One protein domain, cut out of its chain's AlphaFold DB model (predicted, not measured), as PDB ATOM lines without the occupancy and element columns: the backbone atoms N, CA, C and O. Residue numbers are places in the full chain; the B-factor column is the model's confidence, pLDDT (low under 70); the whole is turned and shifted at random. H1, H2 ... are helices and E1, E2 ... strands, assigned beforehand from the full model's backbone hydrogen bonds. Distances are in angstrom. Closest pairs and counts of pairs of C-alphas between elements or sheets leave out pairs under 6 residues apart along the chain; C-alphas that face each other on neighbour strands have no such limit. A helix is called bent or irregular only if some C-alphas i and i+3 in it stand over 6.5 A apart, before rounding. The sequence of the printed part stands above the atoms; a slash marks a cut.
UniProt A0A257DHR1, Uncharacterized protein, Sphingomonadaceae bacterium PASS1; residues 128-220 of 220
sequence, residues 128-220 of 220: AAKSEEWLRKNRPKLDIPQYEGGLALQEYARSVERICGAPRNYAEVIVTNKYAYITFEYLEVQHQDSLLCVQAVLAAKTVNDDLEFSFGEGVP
ATOM      1  N   ALA A 128      51.759 105.081 130.005       77.81
ATOM      2  CA  ALA A 128      52.191 105.833 131.178       77.81
ATOM      3  C   ALA A 128      51.231 105.654 132.363       77.81
ATOM      4  O   ALA A 128      51.664 105.296 133.457       77.81
ATOM      5  N   ALA A 129      49.920 105.811 132.140       80.12
ATOM      6  CA  ALA A 129      48.910 105.626 133.182       80.12
ATOM      7  C   ALA A 129      48.894 104.188 133.734       80.12
ATOM      8  O   ALA A 129      48.804 103.984 134.946       80.12
ATOM      9  N   LYS A 130      49.025 103.183 132.856       76.19
ATOM     10  CA  LYS A 130      49.136 101.770 133.251       76.19
ATOM     11  C   LYS A 130      50.405 101.485 134.045       76.19
ATOM     12  O   LYS A 130      50.361 100.780 135.054       76.19
ATOM     13  N   SER A 131      51.513 102.081 133.633       80.88
ATOM     14  CA  SER A 131      52.795 101.955 134.315       80.88
ATOM     15  C   SER A 131      52.767 102.604 135.697       80.88
ATOM     16  O   SER A 131      53.250 102.012 136.660       80.88
ATOM     17  N   GLU A 132      52.125 103.764 135.850       85.50
ATOM     18  CA  GLU A 132      51.900 104.367 137.165       85.50
ATOM     19  C   GLU A 132      51.049 103.484 138.081       85.50
ATOM     20  O   GLU A 132      51.372 103.322 139.260       85.50
ATOM     21  N   GLU A 133      49.959 102.915 137.559       82.38
ATOM     22  CA  GLU A 133      49.103 101.986 138.302       82.38
ATOM     23  C   GLU A 133      49.916 100.775 138.785       82.38
ATOM     24  O   GLU A 133      49.865 100.405 139.964       82.38
ATOM     25  N   TRP A 134      50.726 100.198 137.895       85.00
ATOM     26  CA  TRP A 134      51.608  99.087 138.220       85.00
ATOM     27  C   TRP A 134      52.650  99.466 139.280       85.00
ATOM     28  O   TRP A 134      52.842  98.704 140.230       85.00
ATOM     29  N   LEU A 135      53.283 100.640 139.178       87.75
ATOM     30  CA  LEU A 135      54.274 101.117 140.150       87.75
ATOM     31  C   LEU A 135      53.657 101.320 141.533       87.75
ATOM     32  O   LEU A 135      54.216 100.849 142.523       87.75
ATOM     33  N   ARG A 136      52.469 101.930 141.615       89.12
ATOM     34  CA  ARG A 136      51.744 102.094 142.886       89.12
ATOM     35  C   ARG A 136      51.437 100.748 143.543       89.12
ATOM     36  O   ARG A 136      51.506 100.638 144.764       89.12
ATOM     37  N   LYS A 137      51.118  99.725 142.748       87.50
ATOM     38  CA  LYS A 137      50.791  98.383 143.245       87.50
ATOM     39  C   LYS A 137      52.024  97.577 143.662       87.50
ATOM     40  O   LYS A 137      52.013  96.957 144.719       87.50
ATOM     41  N   ASN A 138      53.066  97.559 142.833       86.44
ATOM     42  CA  ASN A 138      54.195  96.632 142.980       86.44
ATOM     43  C   ASN A 138      55.420  97.272 143.644       86.44
ATOM     44  O   ASN A 138      56.253  96.577 144.222       86.44
ATOM     45  N   ARG A 139      55.544  98.598 143.574       87.00
ATOM     46  CA  ARG A 139      56.677  99.373 144.091       87.00
ATOM     47  C   ARG A 139      56.193 100.631 144.845       87.00
ATOM     48  O   ARG A 139      56.673 101.724 144.570       87.00
ATOM     49  N   PRO A 140      55.295 100.515 145.846       87.19
ATOM     50  CA  PRO A 140      54.623 101.663 146.480       87.19
ATOM     51  C   PRO A 140      55.548 102.655 147.202       87.19
ATOM     52  O   PRO A 140      55.126 103.758 147.529       87.19
ATOM     53  N   LYS A 141      56.793 102.261 147.499       88.00
ATOM     54  CA  LYS A 141      57.806 103.102 148.159       88.00
ATOM     55  C   LYS A 141      58.814 103.714 147.180       88.00
ATOM     56  O   LYS A 141      59.756 104.366 147.617       88.00
ATOM     57  N   LEU A 142      58.673 103.425 145.889       86.88
ATOM     58  CA  LEU A 142      59.581 103.898 144.857       86.88
ATOM     59  C   LEU A 142      59.177 105.316 144.468       86.88
ATOM     60  O   LEU A 142      58.174 105.512 143.787       86.88
ATOM     61  N   ASP A 143      59.954 106.288 144.932       82.75
ATOM     62  CA  ASP A 143      59.800 107.683 144.541       82.75
ATOM     63  C   ASP A 143      60.857 108.029 143.495       82.75
ATOM     64  O   ASP A 143      62.057 107.868 143.729       82.75
ATOM     65  N   ILE A 144      60.398 108.435 142.313       77.19
ATOM     66  CA  ILE A 144      61.260 108.798 141.191       77.19
ATOM     67  C   ILE A 144      60.745 110.111 140.612       77.19
ATOM     68  O   ILE A 144      59.560 110.187 140.254       77.19
ATOM     69  N   PRO A 145      61.616 111.132 140.503       78.19
ATOM     70  CA  PRO A 145      61.226 112.435 139.996       78.19
ATOM     71  C   PRO A 145      60.781 112.336 138.539       78.19
ATOM     72  O   PRO A 145      61.298 111.519 137.771       78.19
ATOM     73  N   GLN A 146      59.836 113.194 138.155       83.31
ATOM     74  CA  GLN A 146      59.506 113.412 136.749       83.31
ATOM     75  C   GLN A 146      60.773 113.845 136.004       83.31
ATOM     76  O   GLN A 146      61.600 114.576 136.552       83.31
ATOM     77  N   TYR A 147      60.936 113.408 134.760       81.00
ATOM     78  CA  TYR A 147      61.968 113.962 133.900       81.00
ATOM     79  C   TYR A 147      61.673 115.440 133.629       81.00
ATOM     80  O   TYR A 147      60.680 115.787 132.988       81.00
ATOM     81  N   GLU A 148      62.546 116.306 134.127       69.94
ATOM     82  CA  GLU A 148      62.518 117.737 133.852       69.94
ATOM     83  C   GLU A 148      63.403 118.008 132.630       69.94
ATOM     84  O   GLU A 148      64.581 117.639 132.600       69.94
ATOM     85  N   GLY A 149      62.830 118.617 131.586       60.69
ATOM     86  CA  GLY A 149      63.569 118.976 130.377       60.69
ATOM     87  C   GLY A 149      64.776 119.853 130.726       60.69
ATOM     88  O   GLY A 149      64.611 120.958 131.231       60.69
ATOM     89  N   GLY A 150      65.987 119.341 130.491       58.94
ATOM     90  CA  GLY A 150      67.245 119.992 130.879       58.94
ATOM     91  C   GLY A 150      68.354 119.005 131.259       58.94
ATOM     92  O   GLY A 150      69.527 119.291 131.029       58.94
ATOM     93  N   LEU A 151      67.996 117.823 131.771       60.81
ATOM     94  CA  LEU A 151      68.918 116.689 131.919       60.81
ATOM     95  C   LEU A 151      69.062 115.935 130.595       60.81
ATOM     96  O   LEU A 151      68.119 115.870 129.813       60.81
ATOM     97  N   ALA A 152      70.212 115.310 130.337       79.19
ATOM     98  CA  ALA A 152      70.313 114.400 129.201       79.19
ATOM     99  C   ALA A 152      69.434 113.164 129.464       79.19
ATOM    100  O   ALA A 152      69.589 112.490 130.483       79.19
ATOM    101  N   LEU A 153      68.531 112.829 128.538       79.25
ATOM    102  CA  LEU A 153      67.579 111.720 128.702       79.25
ATOM    103  C   LEU A 153      68.274 110.377 129.026       79.25
ATOM    104  O   LEU A 153      67.769 109.592 129.826       79.25
ATOM    105  N   GLN A 154      69.480 110.145 128.496       84.19
ATOM    106  CA  GLN A 154      70.299 108.971 128.827       84.19
ATOM    107  C   GLN A 154      70.774 108.949 130.289       84.19
ATOM    108  O   GLN A 154      70.882 107.878 130.892       84.19
ATOM    109  N   GLU A 155      71.079 110.105 130.879       87.38
ATOM    110  CA  GLU A 155      71.466 110.201 132.291       87.38
ATOM    111  C   GLU A 155      70.272 109.932 133.201       87.38
ATOM    112  O   GLU A 155      70.407 109.221 134.200       87.38
ATOM    113  N   TYR A 156      69.095 110.425 132.812       87.19
ATOM    114  CA  TYR A 156      67.852 110.099 133.492       87.19
ATOM    115  C   TYR A 156      67.570 108.591 133.434       87.19
ATOM    116  O   TYR A 156      67.376 107.977 134.484       87.19
ATOM    117  N   ALA A 157      67.674 107.960 132.257       86.25
ATOM    118  CA  ALA A 157      67.510 106.511 132.105       86.25
ATOM    119  C   ALA A 157      68.466 105.713 133.010       86.25
ATOM    120  O   ALA A 157      68.040 104.819 133.741       86.25
ATOM    121  N   ARG A 158      69.739 106.114 133.076       88.56
ATOM    122  CA  ARG A 158      70.733 105.508 133.982       88.56
ATOM    123  C   ARG A 158      70.416 105.710 135.462       88.56
ATOM    124  O   ARG A 158      70.774 104.871 136.293       88.56
ATOM    125  N   SER A 159      69.793 106.828 135.831       90.00
ATOM    126  CA  SER A 159      69.350 107.042 137.211       90.00
ATOM    127  C   SER A 159      68.230 106.065 137.581       90.00
ATOM    128  O   SER A 159      68.274 105.467 138.657       90.00
ATOM    129  N   VAL A 160      67.305 105.814 136.649       90.19
ATOM    130  CA  VAL A 160      66.210 104.855 136.809       90.19
ATOM    131  C   VAL A 160      66.739 103.425 136.922       90.19
ATOM    132  O   VAL A 160      66.347 102.721 137.849       90.19
ATOM    133  N   GLU A 161      67.679 103.011 136.064       89.00
ATOM    134  CA  GLU A 161      68.346 101.700 136.169       89.00
ATOM    135  C   GLU A 161      68.908 101.461 137.572       89.00
ATOM    136  O   GLU A 161      68.662 100.424 138.189       89.00
ATOM    137  N   ARG A 162      69.620 102.457 138.110       89.62
ATOM    138  CA  ARG A 162      70.225 102.380 139.442       89.62
ATOM    139  C   ARG A 162      69.178 102.226 140.539       89.62
ATOM    140  O   ARG A 162      69.378 101.431 141.452       89.62
ATOM    141  N   ILE A 163      68.085 102.981 140.457       90.69
ATOM    142  CA  ILE A 163      66.995 102.940 141.438       90.69
ATOM    143  C   ILE A 163      66.259 101.594 141.380       90.69
ATOM    144  O   ILE A 163      65.949 101.009 142.417       90.69
ATOM    145  N   CYS A 164      66.026 101.072 140.177       88.62
ATOM    146  CA  CYS A 164      65.369  99.787 139.955       88.62
ATOM    147  C   CYS A 164      66.283  98.572 140.189       88.62
ATOM    148  O   CYS A 164      65.802  97.441 140.138       88.62
ATOM    149  N   GLY A 165      67.582  98.771 140.445       87.69
ATOM    150  CA  GLY A 165      68.548  97.679 140.589       87.69
ATOM    151  C   GLY A 165      68.742  96.882 139.296       87.69
ATOM    152  O   GLY A 165      68.947  95.670 139.348       87.69
ATOM    153  N   ALA A 166      68.612  97.540 138.143       86.00
ATOM    154  CA  ALA A 166      68.886  96.957 136.837       86.00
ATOM    155  C   ALA A 166      70.383  97.086 136.478       86.00
ATOM    156  O   ALA A 166      71.065  97.990 136.981       86.00
ATOM    157  N   PRO A 167      70.914  96.202 135.613       82.50
ATOM    158  CA  PRO A 167      72.242  96.370 135.029       82.50
ATOM    159  C   PRO A 167      72.392  97.720 134.311       82.50
ATOM    160  O   PRO A 167      71.416  98.300 133.839       82.50
ATOM    161  N   ARG A 168      73.628  98.232 134.238       80.31
ATOM    162  CA  ARG A 168      73.923  99.501 133.552       80.31
ATOM    163  C   ARG A 168      73.778  99.362 132.039       80.31
ATOM    164  O   ARG A 168      74.231  98.362 131.495       80.31
ATOM    165  N   ASN A 169      73.322 100.439 131.393       77.94
ATOM    166  CA  ASN A 169      73.124 100.535 129.937       77.94
ATOM    167  C   ASN A 169      72.067  99.556 129.408       77.94
ATOM    168  O   ASN A 169      72.115  99.154 128.253       77.94
ATOM    169  N   TYR A 170      71.119  99.192 130.263       77.44
ATOM    170  CA  TYR A 170      69.972  98.397 129.874       77.44
ATOM    171  C   TYR A 170      68.990  99.205 129.016       77.44
ATOM    172  O   TYR A 170      68.449  98.688 128.045       77.44
ATOM    173  N   ALA A 171      68.755 100.467 129.384       77.31
ATOM    174  CA  ALA A 171      67.948 101.428 128.653       77.31
ATOM    175  C   ALA A 171      68.870 102.369 127.864       77.31
ATOM    176  O   ALA A 171      69.523 103.261 128.422       77.31
ATOM    177  N   GLU A 172      68.914 102.176 126.552       76.25
ATOM    178  CA  GLU A 172      69.684 103.006 125.632       76.25
ATOM    179  C   GLU A 172      68.781 104.050 124.982       76.25
ATOM    180  O   GLU A 172      67.706 103.742 124.474       76.25
ATOM    181  N   VAL A 173      69.221 105.302 125.009       73.38
ATOM    182  CA  VAL A 173      68.497 106.431 124.443       73.38
ATOM    183  C   VAL A 173      69.094 106.787 123.090       73.38
ATOM    184  O   VAL A 173      70.229 107.256 123.003       73.38
ATOM    185  N   ILE A 174      68.300 106.631 122.036       67.00
ATOM    186  CA  ILE A 174      68.678 106.950 120.661       67.00
ATOM    187  C   ILE A 174      67.983 108.251 120.266       67.00
ATOM    188  O   ILE A 174      66.773 108.280 120.045       67.00
ATOM    189  N   VAL A 175      68.742 109.341 120.172       62.56
ATOM    190  CA  VAL A 175      68.217 110.651 119.763       62.56
ATOM    191  C   VAL A 175      68.407 110.845 118.260       62.56
ATOM    192  O   VAL A 175      69.506 110.696 117.732       62.56
ATOM    193  N   THR A 176      67.330 111.207 117.572       57.75
ATOM    194  CA  THR A 176      67.297 111.596 116.158       57.75
ATOM    195  C   THR A 176      66.891 113.067 116.026       57.75
ATOM    196  O   THR A 176      66.478 113.693 116.998       57.75
ATOM    197  N   ASN A 177      66.967 113.629 114.815       46.59
ATOM    198  CA  ASN A 177      66.676 115.049 114.557       46.59
ATOM    199  C   ASN A 177      65.255 115.503 114.953       46.59
ATOM    200  O   ASN A 177      65.025 116.704 115.058       46.59
ATOM    201  N   LYS A 178      64.307 114.571 115.129       50.38
ATOM    202  CA  LYS A 178      62.907 114.866 115.473       50.38
ATOM    203  C   LYS A 178      62.436 114.173 116.760       50.38
ATOM    204  O   LYS A 178      61.510 114.666 117.388       50.38
ATOM    205  N   TYR A 179      63.072 113.066 117.163       56.62
ATOM    206  CA  TYR A 179      62.551 112.150 118.188       56.62
ATOM    207  C   TYR A 179      63.652 111.526 119.047       56.62
ATOM    208  O   TYR A 179      64.776 111.359 118.576       56.62
ATOM    209  N   ALA A 180      63.322 111.113 120.272       58.53
ATOM    210  CA  ALA A 180      64.225 110.371 121.151       58.53
ATOM    211  C   ALA A 180      63.603 109.036 121.573       58.53
ATOM    212  O   ALA A 180      62.603 109.013 122.281       58.53
ATOM    213  N   TYR A 181      64.229 107.934 121.175       61.84
ATOM    214  CA  TYR A 181      63.783 106.571 121.454       61.84
ATOM    215  C   TYR A 181      64.493 106.007 122.683       61.84
ATOM    216  O   TYR A 181      65.637 106.368 122.942       61.84
ATOM    217  N   ILE A 182      63.842 105.092 123.406       66.12
ATOM    218  CA  ILE A 182      64.477 104.300 124.464       66.12
ATOM    219  C   ILE A 182      64.353 102.824 124.098       66.12
ATOM    220  O   ILE A 182      63.250 102.280 124.082       66.12
ATOM    221  N   THR A 183      65.473 102.176 123.808       67.00
ATOM    222  CA  THR A 183      65.548 100.741 123.534       67.00
ATOM    223  C   THR A 183      66.011  99.990 124.773       67.00
ATOM    224  O   THR A 183      66.788 100.511 125.572       67.00
ATOM    225  N   PHE A 184      65.534  98.758 124.934       70.44
ATOM    226  CA  PHE A 184      65.904  97.888 126.046       70.44
ATOM    227  C   PHE A 184      66.661  96.677 125.510       70.44
ATOM    228  O   PHE A 184      66.182  96.024 124.581       70.44
ATOM    229  N   GLU A 185      67.826  96.375 126.074       67.19
ATOM    230  CA  GLU A 185      68.559  95.159 125.717       67.19
ATOM    231  C   GLU A 185      67.776  93.921 126.183       67.19
ATOM    232  O   GLU A 185      67.256  93.885 127.296       67.19
ATOM    233  N   TYR A 186      67.660  92.884 125.351       57.62
ATOM    234  CA  TYR A 186      67.021  91.642 125.785       57.62
ATOM    235  C   TYR A 186      67.978  90.880 126.710       57.62
ATOM    236  O   TYR A 186      68.920  90.240 126.244       57.62
ATOM    237  N   LEU A 187      67.750  90.958 128.021       55.44
ATOM    238  CA  LEU A 187      68.540  90.231 129.015       55.44
ATOM    239  C   LEU A 187      67.835  88.955 129.491       55.44
ATOM    240  O   LEU A 187      66.609  88.845 129.486       55.44
ATOM    241  N   GLU A 188      68.643  87.986 129.926       52.03
ATOM    242  CA  GLU A 188      68.186  86.712 130.483       52.03
ATOM    243  C   GLU A 188      67.214  86.897 131.668       52.03
ATOM    244  O   GLU A 188      67.236  87.897 132.389       52.03
ATOM    245  N   VAL A 189      66.383  85.874 131.906       54.66
ATOM    246  CA  VAL A 189      65.254  85.825 132.864       54.66
ATOM    247  C   VAL A 189      65.586  86.343 134.279       54.66
ATOM    248  O   VAL A 189      64.693  86.796 134.993       54.66
ATOM    249  N   GLN A 190      66.858  86.336 134.688       54.38
ATOM    250  CA  GLN A 190      67.317  86.682 136.039       54.38
ATOM    251  C   GLN A 190      67.056  88.138 136.469       54.38
ATOM    252  O   GLN A 190      67.127  88.427 137.664       54.38
ATOM    253  N   HIS A 191      66.720  89.049 135.550       65.56
ATOM    254  CA  HIS A 191      66.495  90.462 135.883       65.56
ATOM    255  C   HIS A 191      65.070  90.976 135.654       65.56
ATOM    256  O   HIS A 191      64.835  92.154 135.916       65.56
ATOM    257  N   GLN A 192      64.113  90.131 135.245       71.62
ATOM    258  CA  GLN A 192      62.774  90.552 134.787       71.62
ATOM    259  C   GLN A 192      62.085  91.613 135.666       71.62
ATOM    260  O   GLN A 192      61.596  92.606 135.136       71.62
ATOM    261  N   ASP A 193      62.101  91.475 136.994       82.38
ATOM    262  CA  ASP A 193      61.459  92.440 137.900       82.38
ATOM    263  C   ASP A 193      62.124  93.825 137.911       82.38
ATOM    264  O   ASP A 193      61.442  94.849 138.045       82.38
ATOM    265  N   SER A 194      63.455  93.874 137.803       84.94
ATOM    266  CA  SER A 194      64.204  95.128 137.678       84.94
ATOM    267  C   SER A 194      63.961  95.760 136.308       84.94
ATOM    268  O   SER A 194      63.849  96.979 136.213       84.94
ATOM    269  N   LEU A 195      63.807  94.943 135.259       78.12
ATOM    270  CA  LEU A 195      63.522  95.417 133.900       78.12
ATOM    271  C   LEU A 195      62.121  96.031 133.800       78.12
ATOM    272  O   LEU A 195      61.978  97.148 133.306       78.12
ATOM    273  N   LEU A 196      61.109  95.350 134.348       81.44
ATOM    274  CA  LEU A 196      59.736  95.860 134.423       81.44
ATOM    275  C   LEU A 196      59.667  97.169 135.214       81.44
ATOM    276  O   LEU A 196      58.944  98.085 134.832       81.44
ATOM    277  N   CYS A 197      60.458  97.290 136.287       87.00
ATOM    278  CA  CYS A 197      60.594  98.545 137.022       87.00
ATOM    279  C   CYS A 197      61.127  99.666 136.121       87.00
ATOM    280  O   CYS A 197      60.496 100.717 136.045       87.00
ATOM    281  N   VAL A 198      62.240  99.450 135.408       87.19
ATOM    282  CA  VAL A 198      62.830 100.481 134.534       87.19
ATOM    283  C   VAL A 198      61.848 100.902 133.443       87.19
ATOM    284  O   VAL A 198      61.621 102.097 133.255       87.19
ATOM    285  N   GLN A 199      61.219  99.938 132.769       83.06
ATOM    286  CA  GLN A 199      60.231 100.200 131.720       83.06
ATOM    287  C   GLN A 199      59.043 101.009 132.248       83.06
ATOM    288  O   GLN A 199      58.699 102.037 131.666       83.06
ATOM    289  N   ALA A 200      58.460 100.589 133.375       84.56
ATOM    290  CA  ALA A 200      57.308 101.263 133.958       84.56
ATOM    291  C   ALA A 200      57.650 102.686 134.419       84.56
ATOM    292  O   ALA A 200      56.872 103.617 134.216       84.56
ATOM    293  N   VAL A 201      58.823 102.888 135.019       88.31
ATOM    294  CA  VAL A 201      59.257 104.218 135.462       88.31
ATOM    295  C   VAL A 201      59.471 105.140 134.277       88.31
ATOM    296  O   VAL A 201      58.951 106.253 134.286       88.31
ATOM    297  N   LEU A 202      60.200 104.690 133.254       83.81
ATOM    298  CA  LEU A 202      60.447 105.512 132.076       83.81
ATOM    299  C   LEU A 202      59.130 105.845 131.378       83.81
ATOM    300  O   LEU A 202      58.877 107.016 131.128       83.81
ATOM    301  N   ALA A 203      58.235 104.876 131.191       79.50
ATOM    302  CA  ALA A 203      56.908 105.125 130.639       79.50
ATOM    303  C   ALA A 203      56.092 106.149 131.447       79.50
ATOM    304  O   ALA A 203      55.487 107.047 130.869       79.50
ATOM    305  N   ALA A 204      56.078 106.033 132.776       82.94
ATOM    306  CA  ALA A 204      55.287 106.897 133.649       82.94
ATOM    307  C   ALA A 204      55.864 108.315 133.794       82.94
ATOM    308  O   ALA A 204      55.114 109.285 133.862       82.94
ATOM    309  N   LYS A 205      57.192 108.446 133.880       83.12
ATOM    310  CA  LYS A 205      57.866 109.669 134.353       83.12
ATOM    311  C   LYS A 205      58.546 110.494 133.268       83.12
ATOM    312  O   LYS A 205      59.144 111.520 133.577       83.12
ATOM    313  N   THR A 206      58.451 110.077 132.008       73.44
ATOM    314  CA  THR A 206      59.040 110.811 130.874       73.44
ATOM    315  C   THR A 206      58.006 111.352 129.887       73.44
ATOM    316  O   THR A 206      58.384 111.892 128.852       73.44
ATOM    317  N   VAL A 207      56.706 111.275 130.210       65.81
ATOM    318  CA  VAL A 207      55.624 111.780 129.347       65.81
ATOM    319  C   VAL A 207      55.818 113.271 129.050       65.81
ATOM    320  O   VAL A 207      55.606 114.122 129.912       65.81
ATOM    321  N   ASN A 208      56.204 113.568 127.814       63.38
ATOM    322  CA  ASN A 208      56.304 114.898 127.230       63.38
ATOM    323  C   ASN A 208      55.780 114.790 125.790       63.38
ATOM    324  O   ASN A 208      56.125 113.837 125.090       63.38
ATOM    325  N   ASP A 209      54.933 115.729 125.365       50.75
ATOM    326  CA  ASP A 209      54.344 115.729 124.021       50.75
ATOM    327  C   ASP A 209      55.424 115.847 122.915       50.75
ATOM    328  O   ASP A 209      55.202 115.345 121.816       50.75
ATOM    329  N   ASP A 210      56.614 116.380 123.239       50.62
ATOM    330  CA  ASP A 210      57.772 116.515 122.335       50.62
ATOM    331  C   ASP A 210      58.746 115.309 122.357       50.62
ATOM    332  O   ASP A 210      59.734 115.290 121.620       50.62
ATOM    333  N   LEU A 211      58.511 114.293 123.202       53.03
ATOM    334  CA  LEU A 211      59.346 113.085 123.297       53.03
ATOM    335  C   LEU A 211      58.567 111.845 122.825       53.03
ATOM    336  O   LEU A 211      57.615 111.391 123.463       53.03
ATOM    337  N   GLU A 212      58.986 111.262 121.698       47.88
ATOM    338  CA  GLU A 212      58.393 110.029 121.170       47.88
ATOM    339  C   GLU A 212      59.094 108.763 121.674       47.88
ATOM    340  O   GLU A 212      60.138 108.366 121.168       47.88
ATOM    341  N   PHE A 213      58.459 108.054 122.607       50.47
ATOM    342  CA  PHE A 213      58.903 106.726 123.037       50.47
ATOM    343  C   PHE A 213      58.447 105.642 122.058       50.47
ATOM    344  O   PHE A 213      57.246 105.445 121.864       50.47
ATOM    345  N   SER A 214      59.397 104.890 121.503       41.62
ATOM    346  CA  SER A 214      59.130 103.558 120.957       41.62
ATOM    347  C   SER A 214      59.526 102.544 122.015       41.62
ATOM    348  O   SER A 214      60.710 102.317 122.243       41.62
ATOM    349  N   PHE A 215      58.543 101.951 122.681       45.97
ATOM    350  CA  PHE A 215      58.789 100.800 123.536       45.97
ATOM    351  C   PHE A 215      59.121  99.593 122.651       45.97
ATOM    352  O   PHE A 215      58.451  99.370 121.643       45.97
ATOM    353  N   GLY A 216      60.154  98.824 123.000       37.19
ATOM    354  CA  GLY A 216      60.382  97.520 122.369       37.19
ATOM    355  C   GLY A 216      59.174  96.596 122.569       37.19
ATOM    356  O   GLY A 216      58.403  96.777 123.517       37.19
ATOM    357  N   GLU A 217      58.997  95.614 121.679       33.28
ATOM    358  CA  GLU A 217      58.000  94.552 121.858       33.28
ATOM    359  C   GLU A 217      58.139  93.949 123.266       33.28
ATOM    360  O   GLU A 217      59.202  93.443 123.623       33.28
ATOM    361  N   GLY A 218      57.088  94.037 124.087       32.47
ATOM    362  CA  GLY A 218      57.080  93.447 125.431       32.47
ATOM    363  C   GLY A 218      56.860  94.398 126.607       32.47
ATOM    364  O   GLY A 218      56.976  93.945 127.744       32.47
ATOM    365  N   VAL A 219      56.504  95.668 126.389       34.06
ATOM    366  CA  VAL A 219      55.872  96.457 127.465       34.06
ATOM    367  C   VAL A 219      54.412  95.997 127.599       34.06
ATOM    368  O   VAL A 219      53.691  96.057 126.599       34.06
ATOM    369  N   PRO A 220      53.996  95.466 128.766       35.25
ATOM    370  CA  PRO A 220      52.642  94.954 128.979       35.25
ATOM    371  C   PRO A 220      51.553  96.029 128.890       35.25
ATOM    372  O   PRO A 220      51.842  97.215 129.176       35.25
TER     373      PRO A 220
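What this domain is: This is residues 128 to 220 of the 220 residues of an uncharacterized protein of Sphingomonadaceae bacterium PASS1 (UniProt A0A257DHR1). One long helix, H3, runs through the middle of a small body; H1 and H2 pack on different sides of it at steep tilts, H1 closest by its first residue, Ala 128, at Ala 204 near the end of H3, and H2 closest by its last residue, Cys 164, at Ser 194, and a two-stranded hairpin, E1 and E2, lies to one side, with E1 packed on H2. Two long stretches with no named element wrap round the outside: residues 139 to 152 lead from H1 to H2, and residues 206 to 220 run back past E2. The 93 printed residues hold three named helices and two named strands in the order H1, H2, E1, E2, H3, with the sheet order E1 - E2, antiparallel, and the class mostly helix. The whole is compact, with a radius of gyration of the C-alphas of 12.4 A, and rounded, its C-alphas spanning 35 by 26 by 22 A.

Where its parts are: The printed part opens with H1, residues 128 to 138, which begins at C-alpha 128 at (52.191, 105.833, 131.178) and is 15.1 A from first to last C-alpha. After residues 139 to 152 comes H2, residues 153 to 164, 16.6 A long, which begins at C-alpha 153 at (67.579, 111.720, 128.702). The strand E1, residues 171 to 175, is 12.8 A long, and the strand E2, residues 180 to 184, is 13.5 A long. The last element is H3, residues 189 to 205, the longest helix with 17 residues and 25.0 A from first to last C-alpha; it ends at C-alpha 205 at (57.866, 109.669, 134.353). H3 is irregular, with C-alphas 190 and 193 at 8.4 A, and has a kink of 25 degrees near residue 196. Residues 206 to 220 follow it.

How they stand to each other: H1 touches H3 with 16 pairs of C-alphas within 8 A, the closest being those of Ala 128 and Ala 204, 4.1 A apart. The two stand at a steep tilt of 52 degrees and run opposite ways. H1 is apart from H2, E1 and E2. H2 touches H3 with 10 pairs within 8 A, the closest C-alphas being those of Cys 164 and Ser 194 at 5.3 A. Their tilt is steep, 51 degrees, and they run opposite ways. H2 has 9 pairs of C-alphas within 8 A of E1, the closest being those of Gln 154 and Val 173 at 5.4 A, while H2 and E2 are near each other, with 6 pairs within 10 A. E1 and E2 form a hairpin of antiparallel neighbours, their directions at 155 degrees; C-alphas 173 and 182 face each other at 4.5 A. Across the pair, N 172 and O 183 at 2.9 A and N 181 and O 174 at 2.8 A are within hydrogen-bond range. E2 and H3 are near each other, with 7 pairs of C-alphas within 10 A. E1 has one pair of C-alphas within 8 A of H3, those of Ala 171 and Val 198 at 7.9 A. In H1 and H2 every O i to N i+4 pair is within hydrogen-bond range; in H3, 11 of 13 are.

The domain as a whole: The two C-alphas farthest apart are those of Lys 137 and Asn 177, 36.8 A. The printed part has no cut and ends at residue 220, the chain's last. The link from H1 to H2 is long, with 14 residues; the link from H2 to E1 is short, and those from E1 to E2 and from E2 to H3 are tight. The mean pLDDT of the printed part is 72.2, and 35 residues are under 70: residues 148 to 151, 174 to 183, 185 to 191 and 207 to 220.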